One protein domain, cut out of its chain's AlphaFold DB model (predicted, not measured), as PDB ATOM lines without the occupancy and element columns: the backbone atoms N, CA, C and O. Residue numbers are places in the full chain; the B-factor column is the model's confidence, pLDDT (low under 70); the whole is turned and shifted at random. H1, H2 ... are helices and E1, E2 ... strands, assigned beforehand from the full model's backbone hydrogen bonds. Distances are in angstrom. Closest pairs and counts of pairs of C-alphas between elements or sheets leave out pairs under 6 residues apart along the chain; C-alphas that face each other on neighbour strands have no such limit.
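AT A GLANCE: This is residues 11 to 57 of the 166 residues of a protein of Parcubacteria group bacterium ADurb.Bin016 (UniProt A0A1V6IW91). This is a long, thin rod made of two small antiparallel strand ribbons set end to end, with a helix sticking out at one end. The longer ribbon pairs E1 with E4, the hairpin of E2 and E3 makes the other, and E3 runs on into E4; the short helix H1 sits beside the place where they join, while H2 stands free beyond E4. The printed part has 47 residues, with two named helices and four named strands in the order E1 H1 E2 E3 E4 H2, of the mixed class, helices and strands. The two sheets have the orders E1 - E4 and E2 - E3. The whole is extended, with a radius of gyration of the C-alphas of 17.6 A and spans of 55 by 20 by 11 A.

HOW THE PARTS SIT: Begin at E1, residues 11 to 16, and set beside it E4, residues 39 to 44: they are antiparallel neighbours at 167 degrees. Look there for N 11 and O 43, 2.9 A apart, and N 39 and O 16, 2.8 A apart, both within hydrogen-bond range. Next comes H1, residues 18 to 22, whose O i to N i+4 pairs within range are 0 of 1, and whose O i to N i+3 pairs within range are 1 of 2. E2, residues 26 to 28, and E3, residues 34 to 36, form a hairpin, antiparallel at 141 degrees, with N 35 and O 27 2.8 A apart. The closest C-alphas of H1 and E3 are those of Ser 20 and Pro 36, 5.5 A apart; those of H1 and E4 are Ser 20 and Met 39, 7.5 A apart. E3 runs on into E4 across a break of 2 residues, at 29 degrees. In H2, residues 46 to 56, every O i to N i+4 pair is within hydrogen-bond range. H2 is apart from E1, H1, E2 and E3.

IN THESE COORDINATES: Find C-alpha 11 at (202.783, 117.276, 120.672); from there E1 runs 15.6 A to C-alpha 16. H1 measures 6.6 A, E2 6.9 A and E3 6.8 A. Find C-alpha 39 at (199.642, 128.010, 129.923), where E4 begins its 17.0 A. H2 then runs 15.5 A and ends at C-alpha 56, at (203.544, 106.219, 104.543).

THE WHOLE: The two C-alphas farthest apart are those of Gly 32 and Asn 57, 55.2 A. Without residues 46 to 57, which stand free, the body spans 40 by 19 by 10 A. The five links between named elements are tight, and the printed part has no cut. The mean pLDDT of the printed part is 96.8, and no printed residue is under 70.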
ATOM      1  N   ASN A  11     202.803 117.435 119.225       97.62
ATOM      2  CA  ASN A  11     202.783 117.276 120.672       97.62
ATOM      3  C   ASN A  11     201.981 118.393 121.341       97.62
ATOM      4  O   ASN A  11     201.975 119.538 120.882       97.62
ATOM      5  N   ILE A  12     201.324 118.064 122.448       97.62
ATOM      6  CA  ILE A  12     200.545 118.999 123.257       97.62
ATOM      7  C   ILE A  12     200.986 118.875 124.713       97.62
ATOM      8  O   ILE A  12     201.108 117.771 125.245       97.62
ATOM      9  N   PHE A  13     201.224 120.002 125.380       97.38
ATOM     10  CA  PHE A  13     201.732 119.993 126.749       97.38
ATOM     11  C   PHE A  13     201.025 121.017 127.636       97.38
ATOM     12  O   PHE A  13     200.861 122.186 127.282       97.38
ATOM     13  N   LYS A  14     200.648 120.583 128.843       97.25
ATOM     14  CA  LYS A  14     200.125 121.460 129.897       97.25
ATOM     15  C   LYS A  14     201.301 122.071 130.657       97.25
ATOM     16  O   LYS A  14     201.857 121.449 131.555       97.25
ATOM     17  N   LEU A  15     201.686 123.289 130.291       97.06
ATOM     18  CA  LEU A  15     202.803 124.005 130.918       97.06
ATOM     19  C   LEU A  15     202.463 124.524 132.321       97.06
ATOM     20  O   LEU A  15     203.364 124.776 133.126       97.06
ATOM     21  N   GLY A  16     201.172 124.693 132.615       97.62
ATOM     22  CA  GLY A  16     200.709 125.241 133.882       97.62
ATOM     23  C   GLY A  16     201.241 126.657 134.064       97.62
ATOM     24  O   GLY A  16     201.157 127.478 133.157       97.62
ATOM     25  N   VAL A  17     201.824 126.936 135.225       97.69
ATOM     26  CA  VAL A  17     202.307 128.281 135.586       97.69
ATOM     27  C   VAL A  17     203.828 128.435 135.474       97.69
ATOM     28  O   VAL A  17     204.394 129.391 135.996       97.69
ATOM     29  N   LYS A  18     204.518 127.473 134.836       96.62
ATOM     30  CA  LYS A  18     205.990 127.420 134.793       96.62
ATOM     31  C   LYS A  18     206.603 128.707 134.232       96.62
ATOM     32  O   LYS A  18     207.487 129.281 134.859       96.62
ATOM     33  N   PHE A  19     206.132 129.149 133.066       97.00
ATOM     34  CA  PHE A  19     206.671 130.336 132.396       97.00
ATOM     35  C   PHE A  19     206.024 131.629 132.883       97.00
ATOM     36  O   PHE A  19     206.727 132.614 133.076       97.00
ATOM     37  N   SER A  20     204.719 131.628 133.162       97.56
ATOM     38  CA  SER A  20     204.039 132.816 133.686       97.56
ATOM     39  C   SER A  20     204.622 133.286 135.021       97.56
ATOM     40  O   SER A  20     204.797 134.485 135.204       97.56
ATOM     41  N   LYS A  21     205.035 132.370 135.911       96.31
ATOM     42  CA  LYS A  21     205.782 132.730 137.131       96.31
ATOM     43  C   LYS A  21     207.175 133.291 136.847       96.31
ATOM     44  O   LYS A  21     207.595 134.220 137.525       96.31
ATOM     45  N   ALA A  22     207.897 132.727 135.880       97.19
ATOM     46  CA  ALA A  22     209.261 133.154 135.562       97.19
ATOM     47  C   ALA A  22     209.317 134.561 134.937       97.19
ATOM     48  O   ALA A  22     210.305 135.264 135.123       97.19
ATOM     49  N   PHE A  23     208.263 134.966 134.222       96.81
ATOM     50  CA  PHE A  23     208.177 136.251 133.516       96.81
ATOM     51  C   PHE A  23     207.249 137.286 134.187       96.81
ATOM     52  O   PHE A  23     206.933 138.291 133.562       96.81
ATOM     53  N   ASP A  24     206.781 137.041 135.419       96.56
ATOM     54  CA  ASP A  24     205.756 137.851 136.117       96.56
ATOM     55  C   ASP A  24     204.496 138.141 135.267       96.56
ATOM     56  O   ASP A  24     203.884 139.208 135.326       96.56
ATOM     57  N   PHE A  25     204.077 137.169 134.449       97.75
ATOM     58  CA  PHE A  25     202.893 137.307 133.608       97.75
ATOM     59  C   PHE A  25     201.630 136.881 134.364       97.75
ATOM     60  O   PHE A  25     201.328 135.691 134.516       97.75
ATOM     61  N   THR A  26     200.879 137.871 134.840       97.81
ATOM     62  CA  THR A  26     199.703 137.670 135.699       97.81
ATOM     63  C   THR A  26     198.467 138.398 135.184       97.81
ATOM     64  O   THR A  26     198.588 139.437 134.539       97.81
ATOM     65  N   VAL A  27     197.291 137.926 135.591       97.12
ATOM     66  CA  VAL A  27     195.995 138.597 135.431       97.12
ATOM     67  C   VAL A  27     195.337 138.805 136.795       97.12
ATOM     68  O   VAL A  27     195.658 138.094 137.745       97.12
ATOM     69  N   THR A  28     194.435 139.775 136.907       97.62
ATOM     70  CA  THR A  28     193.642 139.987 138.126       97.62
ATOM     71  C   THR A  28     192.396 139.105 138.087       97.62
ATOM     72  O   THR A  28     191.680 139.113 137.086       97.62
ATOM     73  N   ASP A  29     192.151 138.333 139.145       95.50
ATOM     74  CA  ASP A  29     190.946 137.508 139.288       95.50
ATOM     75  C   ASP A  29     189.729 138.308 139.793       95.50
ATOM     76  O   ASP A  29     189.793 139.524 139.998       95.50
ATOM     77  N   ALA A  30     188.590 137.627 139.959       96.06
ATOM     78  CA  ALA A  30     187.335 138.239 140.394       96.06
ATOM     79  C   ALA A  30     187.419 138.828 141.817       96.06
ATOM     80  O   ALA A  30     186.687 139.757 142.148       96.06
ATOM     81  N   GLU A  31     188.336 138.325 142.642       96.50
ATOM     82  CA  GLU A  31     188.606 138.783 144.002       96.50
ATOM     83  C   GLU A  31     189.673 139.892 144.059       96.50
ATOM     84  O   GLU A  31     190.054 140.332 145.147       96.50
ATOM     85  N   GLY A  32     190.172 140.354 142.908       96.00
ATOM     86  CA  GLY A  32     191.169 141.419 142.819       96.00
ATOM     87  C   GLY A  32     192.613 140.961 143.050       96.00
ATOM     88  O   GLY A  32     193.502 141.804 143.193       96.00
ATOM     89  N   LYS A  33     192.890 139.653 143.094       96.75
ATOM     90  CA  LYS A  33     194.236 139.106 143.320       96.75
ATOM     91  C   LYS A  33     194.952 138.847 141.997       96.75
ATOM     92  O   LYS A  33     194.357 138.410 141.016       96.75
ATOM     93  N   ARG A  34     196.270 139.080 141.975       97.19
ATOM     94  CA  ARG A  34     197.120 138.745 140.821       97.19
ATOM     95  C   ARG A  34     197.378 137.238 140.787       97.19
ATOM     96  O   ARG A  34     198.042 136.708 141.674       97.19
ATOM     97  N   GLN A  35     196.893 136.575 139.744       97.56
ATOM     98  CA  GLN A  35     197.103 135.155 139.481       97.56
ATOM     99  C   GLN A  35     198.005 134.965 138.256       97.56
ATOM    100  O   GLN A  35     197.805 135.638 137.241       97.56
ATOM    101  N   PRO A  36     198.993 134.054 138.300       97.62
ATOM    102  CA  PRO A  36     199.776 133.713 137.119       97.62
ATOM    103  C   PRO A  36     198.893 133.037 136.065       97.62
ATOM    104  O   PRO A  36     198.054 132.194 136.383       97.62
ATOM    105  N   VAL A  37     199.119 133.364 134.794       97.75
ATOM    106  CA  VAL A  37     198.365 132.764 133.683       97.75
ATOM    107  C   VAL A  37     198.666 131.265 133.572       97.75
ATOM    108  O   VAL A  37     199.827 130.852 133.620       97.75
ATOM    109  N   ILE A  38     197.631 130.435 133.405       97.69
ATOM    110  CA  ILE A  38     197.781 129.002 133.108       97.69
ATOM    111  C   ILE A  38     198.065 128.840 131.616       97.69
ATOM    112  O   ILE A  38     197.308 129.317 130.776       97.69
ATOM    113  N   MET A  39     199.148 128.142 131.288       98.12
ATOM    114  CA  MET A  39     199.642 128.010 129.923       98.12
ATOM    115  C   MET A  39     199.575 126.564 129.422       98.12
ATOM    116  O   MET A  39     199.778 125.600 130.169       98.12
ATOM    117  N   GLY A  40     199.356 126.429 128.118       97.81
ATOM    118  CA  GLY A  40     199.594 125.215 127.343       97.81
ATOM    119  C   GLY A  40     200.446 125.547 126.120       97.81
ATOM    120  O   GLY A  40     200.492 126.703 125.701       97.81
ATOM    121  N   CYS A  41     201.128 124.554 125.559       97.31
ATOM    122  CA  CYS A  41     201.776 124.688 124.257       97.31
ATOM    123  C   CYS A  41     201.396 123.535 123.331       97.31
ATOM    124  O   CYS A  41     201.107 122.421 123.776       97.31
ATOM    125  N   TYR A  42     201.399 123.841 122.037       97.69
ATOM    126  CA  TYR A  42     201.000 122.946 120.962       97.69
ATOM    127  C   TYR A  42     202.058 123.063 119.869       97.69
ATOM    128  O   TYR A  42     202.301 124.157 119.360       97.69
ATOM    129  N   GLY A  43     202.734 121.958 119.572       97.00
ATOM    130  CA  GLY A  43     203.786 121.890 118.567       97.00
ATOM    131  C   GLY A  43     203.365 120.984 117.423       97.00
ATOM    132  O   GLY A  43     202.918 119.864 117.660       97.00
ATOM    133  N   LEU A  44     203.536 121.464 116.193       97.06
ATOM    134  CA  LEU A  44     203.303 120.705 114.970       97.06
ATOM    135  C   LEU A  44     204.562 120.784 114.104       97.06
ATOM    136  O   LEU A  44     204.991 121.875 113.732       97.06
ATOM    137  N   GLY A  45     205.178 119.642 113.808       96.31
ATOM    138  CA  GLY A  45     206.386 119.600 112.991       96.31
ATOM    139  C   GLY A  45     206.036 119.582 111.510       96.31
ATOM    140  O   GLY A  45     205.961 118.499 110.947       96.31
ATOM    141  N   LEU A  46     205.826 120.744 110.882       94.81
ATOM    142  CA  LEU A  46     205.394 120.831 109.476       94.81
ATOM    143  C   LEU A  46     206.327 120.071 108.517       94.81
ATOM    144  O   LEU A  46     205.868 119.205 107.776       94.81
ATOM    145  N   ASP A  47     207.640 120.287 108.611       95.38
ATOM    146  CA  ASP A  47     208.619 119.573 107.774       95.38
ATOM    147  C   ASP A  47     208.618 118.061 108.049       95.38
ATOM    148  O   ASP A  47     208.782 117.235 107.150       95.38
ATOM    149  N   ARG A  48     208.380 117.674 109.309       96.50
ATOM    150  CA  ARG A  48     208.297 116.265 109.712       96.50
ATOM    151  C   ARG A  48     207.021 115.607 109.208       96.50
ATOM    152  O   ARG A  48     207.076 114.451 108.806       96.50
ATOM    153  N   ILE A  49     205.894 116.318 109.216       96.50
ATOM    154  CA  ILE A  49     204.658 115.865 108.572       96.50
ATOM    155  C   ILE A  49     204.943 115.602 107.108       96.50
ATOM    156  O   ILE A  49     204.499 114.578 106.593       96.50
ATOM    157  N   MET A  50     205.737 116.467 106.471       95.44
ATOM    158  CA  MET A  50     206.039 116.266 105.072       95.44
ATOM    159  C   MET A  50     206.775 114.931 104.834       95.44
ATOM    160  O   MET A  50     206.348 114.085 104.048       95.44
ATOM    161  N   GLY A  51     207.839 114.684 105.600       96.31
ATOM    162  CA  GLY A  51     208.549 113.404 105.556       96.31
ATOM    163  C   GLY A  51     207.663 112.206 105.925       96.31
ATOM    164  O   GLY A  51     207.735 111.167 105.279       96.31
ATOM    165  N   ALA A  52     206.784 112.353 106.919       96.88
ATOM    166  CA  ALA A  52     205.888 111.286 107.360       96.88
ATOM    167  C   ALA A  52     204.858 110.898 106.289       96.88
ATOM    168  O   ALA A  52     204.581 109.715 106.116       96.88
ATOM    169  N   ILE A  53     204.304 111.870 105.557       96.62
ATOM    170  CA  ILE A  53     203.376 111.601 104.452       96.62
ATOM    171  C   ILE A  53     204.085 110.817 103.350       96.62
ATOM    172  O   ILE A  53     203.507 109.849 102.865       96.62
ATOM    173  N   VAL A  54     205.319 111.187 102.997       95.44
ATOM    174  CA  VAL A  54     206.127 110.452 102.012       95.44
ATOM    175  C   VAL A  54     206.414 109.027 102.493       95.44
ATOM    176  O   VAL A  54     206.175 108.071 101.758       95.44
ATOM    177  N   GLU A  55     206.840 108.865 103.747       95.81
ATOM    178  CA  GLU A  55     207.160 107.559 104.338       95.81
ATOM    179  C   GLU A  55     205.970 106.590 104.296       95.81
ATOM    180  O   GLU A  55     206.147 105.402 104.051       95.81
ATOM    181  N   VAL A  56     204.743 107.080 104.505       95.12
ATOM    182  CA  VAL A  56     203.544 106.219 104.543       95.12
ATOM    183  C   VAL A  56     202.746 106.201 103.235       95.12
ATOM    184  O   VAL A  56     201.834 105.387 103.101       95.12
ATOM    185  N   ASN A  57     203.064 107.068 102.268       96.38
ATOM    186  CA  ASN A  57     202.383 107.147 100.974       96.38
ATOM    187  C   ASN A  57     203.382 107.184  99.806       96.38
ATOM    188  O   ASN A  57     203.554 108.203  99.133       96.38
TER     189      ASN A  57